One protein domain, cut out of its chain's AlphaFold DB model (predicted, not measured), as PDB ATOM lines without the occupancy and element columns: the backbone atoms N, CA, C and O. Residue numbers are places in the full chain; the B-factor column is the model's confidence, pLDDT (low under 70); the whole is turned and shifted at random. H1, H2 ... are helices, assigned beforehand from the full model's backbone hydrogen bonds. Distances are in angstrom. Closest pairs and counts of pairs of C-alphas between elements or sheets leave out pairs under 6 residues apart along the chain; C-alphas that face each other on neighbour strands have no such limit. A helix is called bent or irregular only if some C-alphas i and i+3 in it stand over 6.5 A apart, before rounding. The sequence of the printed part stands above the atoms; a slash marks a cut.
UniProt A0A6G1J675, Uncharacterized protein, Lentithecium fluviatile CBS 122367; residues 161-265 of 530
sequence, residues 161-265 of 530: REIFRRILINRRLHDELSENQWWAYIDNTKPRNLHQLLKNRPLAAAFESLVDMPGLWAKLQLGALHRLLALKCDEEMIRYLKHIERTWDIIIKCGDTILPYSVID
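This is residues 161 to 265 of the 530 residues of an uncharacterized protein of Lentithecium fluviatile CBS 122367 (UniProt A0A6G1J675). The longest helix, H7, lies side by side with H4; the last part of H1, residues 168 to 172, meets H4 near Glu 208 to make a corner, and H2 folds back on H1 as a hairpin. H3 and H6 pack crosswise on each other, short H5 is near the beginning of H1, and residues 253 to 265 form a tail after H7. The printed part has 105 residues with seven named helices, H1 to H7 in chain order, and no named strand: the class is all helix. It is compact, with a radius of gyration of the C-alphas of 14.5 A and spans of 46 by 32 by 22 A.

H7, residues 234 to 252, is 27.5 A long and ends at C-alpha 252 (117.578, 215.124, 107.622). H4 is residues 201 to 209, H3 190 to 199, 14.2 A, and H6 222 to 231, 15.3 A. H1, residues 161 to 172, 16.7 A, begins at C-alpha 161 (131.225, 210.222, 89.422). H2 is residues 176 to 183 and H5 214 to 217.

H7 touches H4 at a shallow tilt of 17 degrees, the same way; the closest C-alphas, of Leu 203 and Ile 238, are 5.7 A apart. H4 touches H1, by H1's residues 168 to 172 alone, only just about perpendicular at 73 degrees; the closest C-alphas, of Leu 168 and Glu 208, are 6.0 A apart. H1 and H2 touch as a helical hairpin at 15 degrees, closest at C-alphas 167 and 179, 5.3 A. H1, by residues 161 to 165 alone, and H5 only just touch, with 3 pairs of C-alphas within 8 A; the closest, of Arg 161 and Trp 217, are 6.3 A apart. H3 and H4 only just touch, with 3 such pairs and only at the corner; the closest C-alphas, of Leu 198 and Ala 204, are 5.2 A apart. H3 touches H6 at a steep tilt of 53 degrees; the closest C-alphas, of Asn 193 and His 226, are 6.2 A apart. H7 and H1 are apart. Every O i to N i+4 pair is within hydrogen-bond range in H1, H2, H3, H4 and H7, and 4 of 6 in H6; H5 is too short for one. H6 is irregular, but only just: C-alphas 223 and 226 are 6.8 A apart.

The two C-alphas farthest apart, of Asn 188 and Gly 255, are 47.0 A apart. The printed part has no cut and no long link. Mean pLDDT of the printed part is 75.7, under 70 at residues 162, 175 to 192, 221 to 226 and 228.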
ATOM      1  N   ARG A 161     132.287 210.355  88.405       70.31
ATOM      2  CA  ARG A 161     131.225 210.222  89.422       70.31
ATOM      3  C   ARG A 161     129.851 210.712  88.946       70.31
ATOM      4  O   ARG A 161     128.850 210.074  89.238       70.31
ATOM      5  N   GLU A 162     129.811 211.802  88.186       68.62
ATOM      6  CA  GLU A 162     128.579 212.374  87.640       68.62
ATOM      7  C   GLU A 162     128.023 211.475  86.538       68.62
ATOM      8  O   GLU A 162     126.832 211.188  86.526       68.62
ATOM      9  N   ILE A 163     128.902 210.948  85.677       72.00
ATOM     10  CA  ILE A 163     128.527 209.960  84.658       72.00
ATOM     11  C   ILE A 163     127.922 208.721  85.329       72.00
ATOM     12  O   ILE A 163     126.840 208.288  84.947       72.00
ATOM     13  N   PHE A 164     128.574 208.186  86.367       76.81
ATOM     14  CA  PHE A 164     128.055 207.021  87.083       76.81
ATOM     15  C   PHE A 164     126.701 207.295  87.743       76.81
ATOM     16  O   PHE A 164     125.769 206.513  87.578       76.81
ATOM     17  N   ARG A 165     126.554 208.443  88.412       78.38
ATOM     18  CA  ARG A 165     125.275 208.856  88.992       78.38
ATOM     19  C   ARG A 165     124.177 208.977  87.929       78.38
ATOM     20  O   ARG A 165     123.051 208.570  88.185       78.38
ATOM     21  N   ARG A 166     124.477 209.503  86.732       73.25
ATOM     22  CA  ARG A 166     123.489 209.605  85.639       73.25
ATOM     23  C   ARG A 166     123.122 208.256  85.041       73.25
ATOM     24  O   ARG A 166     121.948 208.057  84.755       73.25
ATOM     25  N   ILE A 167     124.061 207.319  84.938       78.56
ATOM     26  CA  ILE A 167     123.755 205.931  84.559       78.56
ATOM     27  C   ILE A 167     122.740 205.329  85.538       78.56
ATOM     28  O   ILE A 167     121.709 204.829  85.106       78.56
ATOM     29  N   LEU A 168     122.971 205.459  86.849       79.94
ATOM     30  CA  LEU A 168     122.047 204.935  87.864       79.94
ATOM     31  C   LEU A 168     120.655 205.589  87.800       79.94
ATOM     32  O   LEU A 168     119.649 204.899  87.939       79.94
ATOM     33  N   ILE A 169     120.577 206.901  87.545       75.94
ATOM     34  CA  ILE A 169     119.295 207.609  87.376       75.94
ATOM     35  C   ILE A 169     118.519 207.073  86.177       75.94
ATOM     36  O   ILE A 169     117.338 206.765  86.309       75.94
ATOM     37  N   ASN A 170     119.167 206.968  85.016       73.38
ATOM     38  CA  ASN A 170     118.493 206.515  83.799       73.38
ATOM     39  C   ASN A 170     118.086 205.043  83.898       73.38
ATOM     40  O   ASN A 170     117.001 204.687  83.447       73.38
ATOM     41  N   ARG A 171     118.883 204.224  84.594       76.38
ATOM     42  CA  ARG A 171     118.538 202.836  84.908       76.38
ATOM     43  C   ARG A 171     117.292 202.732  85.786       76.38
ATOM     44  O   ARG A 171     116.402 201.944  85.480       76.38
ATOM     45  N   ARG A 172     117.191 203.563  86.836       75.50
ATOM     46  CA  ARG A 172     115.991 203.661  87.690       75.50
ATOM     47  C   ARG A 172     114.754 204.093  86.899       75.50
ATOM     48  O   ARG A 172     113.649 203.668  87.212       75.50
ATOM     49  N   LEU A 173     114.937 204.959  85.902       70.94
ATOM     50  CA  LEU A 173     113.870 205.470  85.036       70.94
ATOM     51  C   LEU A 173     113.561 204.564  83.831       70.94
ATOM     52  O   LEU A 173     112.658 204.892  83.067       70.94
ATOM     53  N   HIS A 174     114.277 203.446  83.665       72.19
ATOM     54  CA  HIS A 174     114.172 202.540  82.514       72.19
ATOM     55  C   HIS A 174     114.367 203.232  81.145       72.19
ATOM     56  O   HIS A 174     113.765 202.829  80.152       72.19
ATOM     57  N   ASP A 175     115.218 204.264  81.077       65.62
ATOM     58  CA  ASP A 175     115.575 204.961  79.831       65.62
ATOM     59  C   ASP A 175     116.906 204.436  79.270       65.62
ATOM     60  O   ASP A 175     117.990 204.967  79.541       65.62
ATOM     61  N   GLU A 176     116.809 203.370  78.475       61.38
ATOM     62  CA  GLU A 176     117.962 202.678  77.886       61.38
ATOM     63  C   GLU A 176     118.755 203.558  76.908       61.38
ATOM     64  O   GLU A 176     119.978 203.436  76.804       61.38
ATOM     65  N   LEU A 177     118.087 204.468  76.193       50.03
ATOM     66  CA  LEU A 177     118.735 205.331  75.203       50.03
ATOM     67  C   LEU A 177     119.653 206.339  75.888       50.03
ATOM     68  O   LEU A 177     120.826 206.460  75.525       50.03
ATOM     69  N   SER A 178     119.144 207.018  76.918       55.66
ATOM     70  CA  SER A 178     119.944 207.946  77.714       55.66
ATOM     71  C   SER A 178     121.044 207.208  78.476       55.66
ATOM     72  O   SER A 178     122.180 207.682  78.514       55.66
ATOM     73  N   GLU A 179     120.759 206.031  79.045       66.50
ATOM     74  CA  GLU A 179     121.767 205.211  79.726       66.50
ATOM     75  C   GLU A 179     122.961 204.901  78.804       66.50
ATOM     76  O   GLU A 179     124.110 205.184  79.163       66.50
ATOM     77  N   ASN A 180     122.696 204.403  77.592       63.56
ATOM     78  CA  ASN A 180     123.721 204.064  76.601       63.56
ATOM     79  C   ASN A 180     124.560 205.278  76.173       63.56
ATOM     80  O   ASN A 180     125.776 205.164  75.991       63.56
ATOM     81  N   GLN A 181     123.948 206.463  76.081       59.88
ATOM     82  CA  GLN A 181     124.675 207.707  75.819       59.88
ATOM     83  C   GLN A 181     125.653 208.052  76.950       59.88
ATOM     84  O   GLN A 181     126.783 208.458  76.679       59.88
ATOM     85  N   TRP A 182     125.273 207.860  78.219       62.94
ATOM     86  CA  TRP A 182     126.169 208.122  79.354       62.94
ATOM     87  C   TRP A 182     127.314 207.107  79.455       62.94
ATOM     88  O   TRP A 182     128.433 207.486  79.817       62.94
ATOM     89  N   TRP A 183     127.079 205.851  79.070       68.12
ATOM     90  CA  TRP A 183     128.122 204.824  78.978       68.12
ATOM     91  C   TRP A 183     129.243 205.191  78.002       68.12
ATOM     92  O   TRP A 183     130.414 204.944  78.308       68.12
ATOM     93  N   ALA A 184     128.914 205.846  76.883       63.28
ATOM     94  CA  ALA A 184     129.885 206.274  75.875       63.28
ATOM     95  C   ALA A 184     130.925 207.279  76.413       63.28
ATOM     96  O   ALA A 184     132.025 207.389  75.873       63.28
ATOM     97  N   TYR A 185     130.623 207.984  77.510       62.47
ATOM     98  CA  TYR A 185     131.549 208.939  78.120       62.47
ATOM     99  C   TYR A 185     132.583 208.298  79.059       62.47
ATOM    100  O   TYR A 185     133.463 209.010  79.545       62.47
ATOM    101  N   ILE A 186     132.522 206.996  79.369       66.25
ATOM    102  CA  ILE A 186     133.470 206.330  80.282       66.25
ATOM    103  C   ILE A 186     134.698 205.825  79.502       66.25
ATOM    104  O   ILE A 186     134.570 205.010  78.600       66.25
ATOM    105  N   ASP A 187     135.911 206.237  79.903       59.34
ATOM    106  CA  ASP A 187     137.148 205.803  79.219       59.34
ATOM    107  C   ASP A 187     137.748 204.538  79.868       59.34
ATOM    108  O   ASP A 187     137.711 204.371  81.097       59.34
ATOM    109  N   ASN A 188     138.461 203.750  79.054       61.91
ATOM    110  CA  ASN A 188     139.420 202.695  79.428       61.91
ATOM    111  C   ASN A 188     138.806 201.426  80.066       61.91
ATOM    112  O   ASN A 188     137.825 200.893  79.570       61.91
ATOM    113  N   THR A 189     139.422 200.896  81.136       57.84
ATOM    114  CA  THR A 189     139.073 199.642  81.845       57.84
ATOM    115  C   THR A 189     137.902 199.782  82.825       57.84
ATOM    116  O   THR A 189     137.389 198.793  83.349       57.84
ATOM    117  N   LYS A 190     137.445 201.015  83.061       65.19
ATOM    118  CA  LYS A 190     136.366 201.362  83.995       65.19
ATOM    119  C   LYS A 190     134.969 200.846  83.617       65.19
ATOM    120  O   LYS A 190     134.262 200.473  84.552       65.19
ATOM    121  N   PRO A 191     134.549 200.769  82.335       66.25
ATOM    122  CA  PRO A 191     133.217 200.290  82.006       66.25
ATOM    123  C   PRO A 191     133.066 198.802  82.322       66.25
ATOM    124  O   PRO A 191     132.003 198.417  82.784       66.25
ATOM    125  N   ARG A 192     134.122 197.979  82.201       67.12
ATOM    126  CA  ARG A 192     134.076 196.555  82.595       67.12
ATOM    127  C   ARG A 192     133.813 196.375  84.091       67.12
ATOM    128  O   ARG A 192     132.911 195.633  84.463       67.12
ATOM    129  N   ASN A 193     134.545 197.102  84.937       70.81
ATOM    130  CA  ASN A 193     134.344 197.065  86.390       70.81
ATOM    131  C   ASN A 193     132.952 197.577  86.775       70.81
ATOM    132  O   ASN A 193     132.296 197.012  87.643       70.81
ATOM    133  N   LEU A 194     132.480 198.631  86.106       75.69
ATOM    134  CA  LEU A 194     131.158 199.187  86.365       75.69
ATOM    135  C   LEU A 194     130.042 198.226  85.939       75.69
ATOM    136  O   LEU A 194     129.104 198.026  86.699       75.69
ATOM    137  N   HIS A 195     130.173 197.571  84.780       78.06
ATOM    138  CA  HIS A 195     129.257 196.510  84.349       78.06
ATOM    139  C   HIS A 195     129.235 195.351  85.349       78.06
ATOM    140  O   HIS A 195     128.164 194.850  85.680       78.06
ATOM    141  N   GLN A 196     130.398 194.937  85.864       74.81
ATOM    142  CA  GLN A 196     130.490 193.872  86.862       74.81
ATOM    143  C   GLN A 196     129.796 194.257  88.176       74.81
ATOM    144  O   GLN A 196     129.030 193.461  88.713       74.81
ATOM    145  N   LEU A 197     129.990 195.490  88.649       78.00
ATOM    146  CA  LEU A 197     129.310 196.017  89.834       78.00
ATOM    147  C   LEU A 197     127.791 196.087  89.633       78.00
ATOM    148  O   LEU A 197     127.025 195.681  90.500       78.00
ATOM    149  N   LEU A 198     127.352 196.558  88.465       78.94
ATOM    150  CA  LEU A 198     125.938 196.704  88.122       78.94
ATOM    151  C   LEU A 198     125.236 195.377  87.799       78.94
ATOM    152  O   LEU A 198     124.001 195.343  87.780       78.94
ATOM    153  N   LYS A 199     125.992 194.300  87.549       81.25
ATOM    154  CA  LYS A 199     125.478 192.929  87.411       81.25
ATOM    155  C   LYS A 199     125.033 192.363  88.761       81.25
ATOM    156  O   LYS A 199     124.051 191.622  88.819       81.25
ATOM    157  N   ASN A 200     125.699 192.761  89.846       80.50
ATOM    158  CA  ASN A 200     125.278 192.451  91.207       80.50
ATOM    159  C   ASN A 200     124.057 193.309  91.573       80.50
ATOM    160  O   ASN A 200     124.182 194.384  92.158       80.50
ATOM    161  N   ARG A 201     122.854 192.808  91.252       80.69
ATOM    162  CA  ARG A 201     121.567 193.473  91.537       80.69
ATOM    163  C   ARG A 201     121.448 194.071  92.951       80.69
ATOM    164  O   ARG A 201     121.030 195.221  93.040       80.69
ATOM    165  N   PRO A 202     121.812 193.373  94.048       81.56
ATOM    166  CA  PRO A 202     121.638 193.940  95.385       81.56
ATOM    167  C   PRO A 202     122.617 195.086  95.689       81.56
ATOM    168  O   PRO A 202     122.268 196.004  96.427       81.56
ATOM    169  N   LEU A 203     123.815 195.067  95.096       82.19
ATOM    170  CA  LEU A 203     124.797 196.142  95.225       82.19
ATOM    171  C   LEU A 203     124.392 197.360  94.386       82.19
ATOM    172  O   LEU A 203     124.469 198.485  94.870       82.19
ATOM    173  N   ALA A 204     123.894 197.134  93.167       83.12
ATOM    174  CA  ALA A 204     123.344 198.189  92.320       83.12
ATOM    175  C   ALA A 204     122.180 198.915  93.014       83.12
ATOM    176  O   ALA A 204     122.218 200.135  93.125       83.12
ATOM    177  N   ALA A 205     121.227 198.169  93.584       84.31
ATOM    178  CA  ALA A 205     120.094 198.739  94.313       84.31
ATOM    179  C   ALA A 205     120.528 199.603  95.516       84.31
ATOM    180  O   ALA A 205     119.930 200.642  95.780       84.31
ATOM    181  N   ALA A 206     121.592 199.209  96.227       84.62
ATOM    182  CA  ALA A 206     122.133 199.991  97.342       84.62
ATOM    183  C   ALA A 206     122.824 201.293  96.891       84.62
ATOM    184  O   ALA A 206     122.826 202.274  97.623       84.62
ATOM    185  N   PHE A 207     123.416 201.328  95.692       84.50
ATOM    186  CA  PHE A 207     123.909 202.580  95.108       84.50
ATOM    187  C   PHE A 207     122.767 203.444  94.566       84.50
ATOM    188  O   PHE A 207     122.834 204.665  94.681       84.50
ATOM    189  N   GLU A 208     121.729 202.828  93.997       84.56
ATOM    190  CA  GLU A 208     120.540 203.512  93.479       84.56
ATOM    191  C   GLU A 208     119.775 204.263  94.577       84.56
ATOM    192  O   GLU A 208     119.320 205.377  94.322       84.56
ATOM    193  N   SER A 209     119.696 203.728  95.802       84.44
ATOM    194  CA  SER A 209     119.042 204.427  96.922       84.44
ATOM    195  C   SER A 209     119.761 205.721  97.333       84.44
ATOM    196  O   SER A 209     119.125 206.689  97.741       84.44
ATOM    197  N   LEU A 210     121.080 205.802  97.132       85.19
ATOM    198  CA  LEU A 210     121.896 206.978  97.462       85.19
ATOM    199  C   LEU A 210     121.927 208.047  96.352       85.19
ATOM    200  O   LEU A 210     122.520 209.116  96.524       85.19
ATOM    201  N   VAL A 211     121.329 207.789  95.185       84.00
ATOM    202  CA  VAL A 211     121.397 208.672  94.002       84.00
ATOM    203  C   VAL A 211     120.775 210.050  94.248       84.00
ATOM    204  O   VAL A 211     121.266 211.061  93.715       84.00
ATOM    205  N   ASP A 212     119.716 210.099  95.054       79.50
ATOM    206  CA  ASP A 212     118.962 211.323  95.338       79.50
ATOM    207  C   ASP A 212     119.718 212.282  96.280       79.50
ATOM    208  O   ASP A 212     119.353 213.453  96.368       79.50
ATOM    209  N   MET A 213     120.823 211.832  96.893       82.25
ATOM    210  CA  MET A 213     121.698 212.613  97.779       82.25
ATOM    211  C   MET A 213     122.990 213.032  97.040       82.25
ATOM    212  O   MET A 213     123.990 212.309  97.083       82.25
ATOM    213  N   PRO A 214     123.021 214.173  96.320       76.25
ATOM    214  CA  PRO A 214     124.138 214.535  95.441       76.25
ATOM    215  C   PRO A 214     125.493 214.639  96.155       76.25
ATOM    216  O   PRO A 214     126.514 214.288  95.560       76.25
ATOM    217  N   GLY A 215     125.508 215.080  97.414       77.56
ATOM    218  CA  GLY A 215     126.730 215.326  98.175       77.56
ATOM    219  C   GLY A 215     127.599 214.096  98.411       77.56
ATOM    220  O   GLY A 215     128.825 214.185  98.362       77.56
ATOM    221  N   LEU A 216     126.982 212.920  98.550       81.62
ATOM    222  CA  LEU A 216     127.692 211.661  98.818       81.62
ATOM    223  C   LEU A 216     128.578 211.212  97.651       81.62
ATOM    224  O   LEU A 216     129.545 210.472  97.824       81.62
ATOM    225  N   TRP A 217     128.277 211.687  96.443       77.88
ATOM    226  CA  TRP A 217     128.981 211.292  95.230       77.88
ATOM    227  C   TRP A 217     130.264 212.095  95.002       77.88
ATOM    228  O   TRP A 217     131.089 211.689  94.182       77.88
ATOM    229  N   ALA A 218     130.471 213.208  95.720       71.62
ATOM    230  CA  ALA A 218     131.588 214.129  95.504       71.62
ATOM    231  C   ALA A 218     132.962 213.455  95.664       71.62
ATOM    232  O   ALA A 218     133.851 213.657  94.827       71.62
ATOM    233  N   LYS A 219     133.109 212.596  96.682       71.00
ATOM    234  CA  LYS A 219     134.358 211.883  97.006       71.00
ATOM    235  C   LYS A 219     134.479 210.503  96.352       71.00
ATOM    236  O   LYS A 219     135.526 209.866  96.465       71.00
ATOM    237  N   LEU A 220     133.462 210.043  95.615       73.00
ATOM    238  CA  LEU A 220     133.486 208.721  94.993       73.00
ATOM    239  C   LEU A 220     134.524 208.655  93.863       73.00
ATOM    240  O   LEU A 220     134.405 209.299  92.815       73.00
ATOM    241  N   GLN A 221     135.532 207.805  94.044       69.94
ATOM    242  CA  GLN A 221     136.536 207.534  93.024       69.94
ATOM    243  C   GLN A 221     136.212 206.227  92.295       69.94
ATOM    244  O   GLN A 221     136.516 205.147  92.792       69.94
ATOM    245  N   LEU A 222     135.704 206.306  91.053       66.19
ATOM    246  CA  LEU A 222     135.516 205.107  90.207       66.19
ATOM    247  C   LEU A 222     136.818 204.311  90.005       66.19
ATOM    248  O   LEU A 222     136.795 203.122  89.705       66.19
ATOM    249  N   GLY A 223     137.969 204.972  90.167       62.62
ATOM    250  CA  GLY A 223     139.275 204.329  90.155       62.62
ATOM    251  C   GLY A 223     139.478 203.335  91.298       62.62
ATOM    252  O   GLY A 223     140.259 202.423  91.110       62.62
ATOM    253  N   ALA A 224     138.779 203.443  92.430       67.44
ATOM    254  CA  ALA A 224     138.893 202.509  93.554       67.44
ATOM    255  C   ALA A 224     137.988 201.271  93.413       67.44
ATOM    256  O   ALA A 224     138.217 200.269  94.087       67.44
ATOM    257  N   LEU A 225     137.010 201.294  92.497       68.94
ATOM    258  CA  LEU A 225     136.041 200.204  92.321       68.94
ATOM    259  C   LEU A 225     136.695 198.863  91.962       68.94
ATOM    260  O   LEU A 225     136.224 197.827  92.408       68.94
ATOM    261  N   HIS A 226     137.808 198.867  91.215       67.62
ATOM    262  CA  HIS A 226     138.537 197.627  90.906       67.62
ATOM    263  C   HIS A 226     139.115 196.953  92.159       67.62
ATOM    264  O   HIS A 226     139.195 195.732  92.207       67.62
ATOM    265  N   ARG A 227     139.497 197.737  93.179       71.06
ATOM    266  CA  ARG A 227     139.977 197.205  94.462       71.06
ATOM    267  C   ARG A 227     138.818 196.648  95.274       71.06
ATOM    268  O   ARG A 227     138.941 195.564  95.818       71.06
ATOM    269  N   LEU A 228     137.687 197.352  95.293       67.44
ATOM    270  CA  LEU A 228     136.485 196.912  96.004       67.44
ATOM    271  C   LEU A 228     135.922 195.602  95.432       67.44
ATOM    272  O   LEU A 228     135.643 194.682  96.191       67.44
ATOM    273  N   LEU A 229     135.859 195.466  94.103       70.06
ATOM    274  CA  LEU A 229     135.438 194.217  93.453       70.06
ATOM    275  C   LEU A 229     136.434 193.064  93.670       70.06
ATOM    276  O   LEU A 229     136.033 191.902  93.655       70.06
ATOM    277  N   ALA A 230     137.720 193.359  93.887       75.75
ATOM    278  CA  ALA A 230     138.726 192.341  94.191       75.75
ATOM    279  C   ALA A 230     138.603 191.780  95.618       75.75
ATOM    280  O   ALA A 230     139.001 190.640  95.848       75.75
ATOM    281  N   LEU A 231     138.037 192.549  96.559       75.81
ATOM    282  CA  LEU A 231     137.858 192.126  97.952       75.81
ATOM    283  C   LEU A 231     136.752 191.073  98.125       75.81
ATOM    284  O   LEU A 231     136.786 190.338  99.104       75.81
ATOM    285  N   LYS A 232     135.802 190.970  97.180       74.44
ATOM    286  CA  LYS A 232     134.664 190.024  97.210       74.44
ATOM    287  C   LYS A 232     133.775 190.105  98.471       74.44
ATOM    288  O   LYS A 232     133.068 189.152  98.770       74.44
ATOM    289  N   CYS A 233     133.785 191.228  99.189       79.56
ATOM    290  CA  CYS A 233     132.956 191.473 100.380       79.56
ATOM    291  C   CYS A 233     131.632 192.158 100.004       79.56
ATOM    292  O   CYS A 233     131.374 193.301 100.397       79.56
ATOM    293  N   ASP A 234     130.837 191.524  99.139       79.12
ATOM    294  CA  ASP A 234     129.636 192.149  98.577       79.12
ATOM    295  C   ASP A 234     128.570 192.414  99.661       79.12
ATOM    296  O   ASP A 234     127.975 193.498  99.676       79.12
ATOM    297  N   GLU A 235     128.354 191.491 100.610       82.31
ATOM    298  CA  GLU A 235     127.359 191.666 101.674       82.31
ATOM    299  C   GLU A 235     127.706 192.802 102.649       82.31
ATOM    300  O   GLU A 235     126.829 193.596 103.013       82.31
ATOM    301  N   GLU A 236     128.967 192.911 103.067       85.00
ATOM    302  CA  GLU A 236     129.436 193.952 103.985       85.00
ATOM    303  C   GLU A 236     129.374 195.331 103.331       85.00
ATOM    304  O   GLU A 236     128.939 196.295 103.969       85.00
ATOM    305  N   MET A 237     129.728 195.423 102.042       82.50
ATOM    306  CA  MET A 237     129.591 196.656 101.267       82.50
ATOM    307  C   MET A 237     128.131 197.107 101.202       82.50
ATOM    308  O   MET A 237     127.828 198.263 101.500       82.50
ATOM    309  N   ILE A 238     127.207 196.195 100.878       84.44
ATOM    310  CA  ILE A 238     125.770 196.498 100.849       84.44
ATOM    311  C   ILE A 238     125.288 196.958 102.227       84.44
ATOM    312  O   ILE A 238     124.527 197.922 102.335       84.44
ATOM    313  N   ARG A 239     125.723 196.283 103.297       87.06
ATOM    314  CA  ARG A 239     125.345 196.641 104.668       87.06
ATOM    315  C   ARG A 239     125.846 198.035 105.048       87.06
ATOM    316  O   ARG A 239     125.095 198.777 105.679       87.06
ATOM    317  N   TYR A 240     127.054 198.406 104.632       86.56
ATOM    318  CA  TYR A 240     127.612 199.733 104.883       86.56
ATOM    319  C   TYR A 240     126.906 200.831 104.074       86.56
ATOM    320  O   TYR A 240     126.552 201.864 104.636       86.56
ATOM    321  N   LEU A 241     126.603 200.599 102.792       87.12
ATOM    322  CA  LEU A 241     125.838 201.551 101.970       87.12
ATOM    323  C   LEU A 241     124.440 201.812 102.554       87.12
ATOM    324  O   LEU A 241     124.039 202.964 102.700       87.12
ATOM    325  N   LYS A 242     123.745 200.759 103.001       87.56
ATOM    326  CA  LYS A 242     122.463 200.893 103.716       87.56
ATOM    327  C   LYS A 242     122.599 201.634 105.047       87.56
ATOM    328  O   LYS A 242     121.658 202.286 105.490       87.56
ATOM    329  N   HIS A 243     123.738 201.511 105.727       88.94
ATOM    330  CA  HIS A 243     124.004 202.269 106.948       88.94
ATOM    331  C   HIS A 243     124.202 203.762 106.661       88.94
ATOM    332  O   HIS A 243     123.676 204.584 107.410       88.94
ATOM    333  N   ILE A 244     124.894 204.110 105.569       88.12
ATOM    334  CA  ILE A 244     125.024 205.498 105.099       88.12
ATOM    335  C   ILE A 244     123.638 206.093 104.829       88.12
ATOM    336  O   ILE A 244     123.324 207.135 105.396       88.12
ATOM    337  N   GLU A 245     122.803 205.411 104.038       88.00
ATOM    338  CA  GLU A 245     121.430 205.843 103.722       88.00
ATOM    339  C   GLU A 245     120.634 206.152 104.998       88.00
ATOM    340  O   GLU A 245     120.216 207.286 105.219       88.00
ATOM    341  N   ARG A 246     120.552 205.181 105.918       88.69
ATOM    342  CA  ARG A 246     119.816 205.331 107.186       88.69
ATOM    343  C   ARG A 246     120.345 206.465 108.055       88.69
ATOM    344  O   ARG A 246     119.577 207.100 108.769       88.69
ATOM    345  N   THR A 247     121.656 206.683 108.060       88.44
ATOM    346  CA  THR A 247     122.269 207.739 108.871       88.44
ATOM    347  C   THR A 247     121.884 209.107 108.325       88.44
ATOM    348  O   THR A 247     121.493 209.978 109.100       88.44
ATOM    349  N   TRP A 248     121.914 209.287 107.003       88.75
ATOM    350  CA  TRP A 248     121.464 210.528 106.378       88.75
ATOM    351  C   TRP A 248     119.963 210.751 106.541       88.75
ATOM    352  O   TRP A 248     119.582 211.874 106.863       88.75
ATOM    353  N   ASP A 249     119.140 209.703 106.463       87.38
ATOM    354  CA  ASP A 249     117.706 209.789 106.768       87.38
ATOM    355  C   ASP A 249     117.453 210.305 108.188       87.38
ATOM    356  O   ASP A 249     116.587 211.149 108.403       87.38
ATOM    357  N   ILE A 250     118.231 209.831 109.168       87.25
ATOM    358  CA  ILE A 250     118.139 210.299 110.557       87.25
ATOM    359  C   ILE A 250     118.557 211.769 110.669       87.25
ATOM    360  O   ILE A 250     117.906 212.526 111.385       87.25
ATOM    361  N   ILE A 251     119.624 212.181 109.975       86.44
ATOM    362  CA  ILE A 251     120.145 213.556 110.028       86.44
ATOM    363  C   ILE A 251     119.143 214.557 109.441       86.44
ATOM    364  O   ILE A 251     118.958 215.636 109.999       86.44
ATOM    365  N   ILE A 252     118.501 214.218 108.321       86.75
ATOM    366  CA  ILE A 252     117.578 215.124 107.622       86.75
ATOM    367  C   ILE A 252     116.132 215.037 108.132       86.75
ATOM    368  O   ILE A 252     115.264 215.780 107.663       86.75
ATOM    369  N   LYS A 253     115.848 214.133 109.076       85.00
ATOM    370  CA  LYS A 253     114.540 214.013 109.714       85.00
ATOM    371  C   LYS A 253     114.367 215.099 110.771       85.00
ATOM    372  O   LYS A 253     115.053 215.124 111.789       85.00
ATOM    373  N   CYS A 254     113.386 215.968 110.559       72.69
ATOM    374  CA  CYS A 254     112.975 216.997 111.503       72.69
ATOM    375  C   CYS A 254     111.551 216.690 111.986       72.69
ATOM    376  O   CYS A 254     110.580 216.906 111.259       72.69
ATOM    377  N   GLY A 255     111.418 216.161 113.209       75.00
ATOM    378  CA  GLY A 255     110.128 215.710 113.744       75.00
ATOM    379  C   GLY A 255     109.528 214.578 112.900       75.00
ATOM    380  O   GLY A 255     110.180 213.553 112.694       75.00
ATOM    381  N   ASP A 256     108.314 214.789 112.387       72.50
ATOM    382  CA  ASP A 256     107.604 213.835 111.517       72.50
ATOM    383  C   ASP A 256     107.893 214.034 110.020       72.50
ATOM    384  O   ASP A 256     107.447 213.248 109.185       72.50
ATOM    385  N   THR A 257     108.669 215.061 109.664       70.50
ATOM    386  CA  THR A 257     108.996 215.396 108.272       70.50
ATOM    387  C   THR A 257     110.432 215.032 107.914       70.50
ATOM    388  O   THR A 257     111.364 215.278 108.682       70.50
ATOM    389  N   ILE A 258     110.620 214.470 106.721       77.88
ATOM    390  CA  ILE A 258     111.933 214.195 106.129       77.88
ATOM    391  C   ILE A 258     112.203 215.300 105.109       77.88
ATOM    392  O   ILE A 258     111.388 215.528 104.213       77.88
ATOM    393  N   LEU A 259     113.314 216.023 105.264       77.25
ATOM    394  CA  LEU A 259     113.699 217.050 104.296       77.25
ATOM    395  C   LEU A 259     114.044 216.413 102.936       77.25
ATOM    396  O   LEU A 259     114.473 215.259 102.889       77.25
ATOM    397  N   PRO A 260     113.918 217.151 101.818       78.81
ATOM    398  CA  PRO A 260     114.324 216.640 100.514       78.81
ATOM    399  C   PRO A 260     115.796 216.198 100.501       78.81
ATOM    400  O   PRO A 260     116.680 216.933 100.944       78.81
ATOM    401  N   TYR A 261     116.092 215.043  99.902       80.19
ATOM    402  CA  TYR A 261     117.466 214.530  99.770       80.19
ATOM    403  C   TYR A 261     118.413 215.470  99.003       80.19
ATOM    404  O   TYR A 261     119.630 215.422  99.180       80.19
ATOM    405  N   SER A 262     117.858 216.389  98.206       73.81
ATOM    406  CA  SER A 262     118.597 217.422  97.476       73.81
ATOM    407  C   SER A 262     119.297 218.450  98.368       73.81
ATOM    408  O   SER A 262     120.175 219.158  97.875       73.81
ATOM    409  N   VAL A 263     118.940 218.539  99.655       76.62
ATOM    410  CA  VAL A 263     119.592 219.437 100.623       76.62
ATOM    411  C   VAL A 263     120.998 218.933 100.998       76.62
ATOM    412  O   VAL A 263     121.836 219.717 101.439       76.62
ATOM    413  N   ILE A 264     121.295 217.649 100.775       82.50
ATOM    414  CA  ILE A 264     122.621 217.065 101.011       82.50
ATOM    415  C   ILE A 264     123.527 217.405  99.823       82.50
ATOM    416  O   ILE A 264     123.621 216.642  98.857       82.50
ATOM    417  N   ASP A 265     124.184 218.562  99.880       79.88
ATOM    418  CA  ASP A 265     125.203 218.969  98.911       79.88
ATOM    419  C   ASP A 265     126.604 218.437  99.264       79.88
ATOM    420  O   ASP A 265     126.827 217.793 100.293       79.88
TER     421      ASP A 265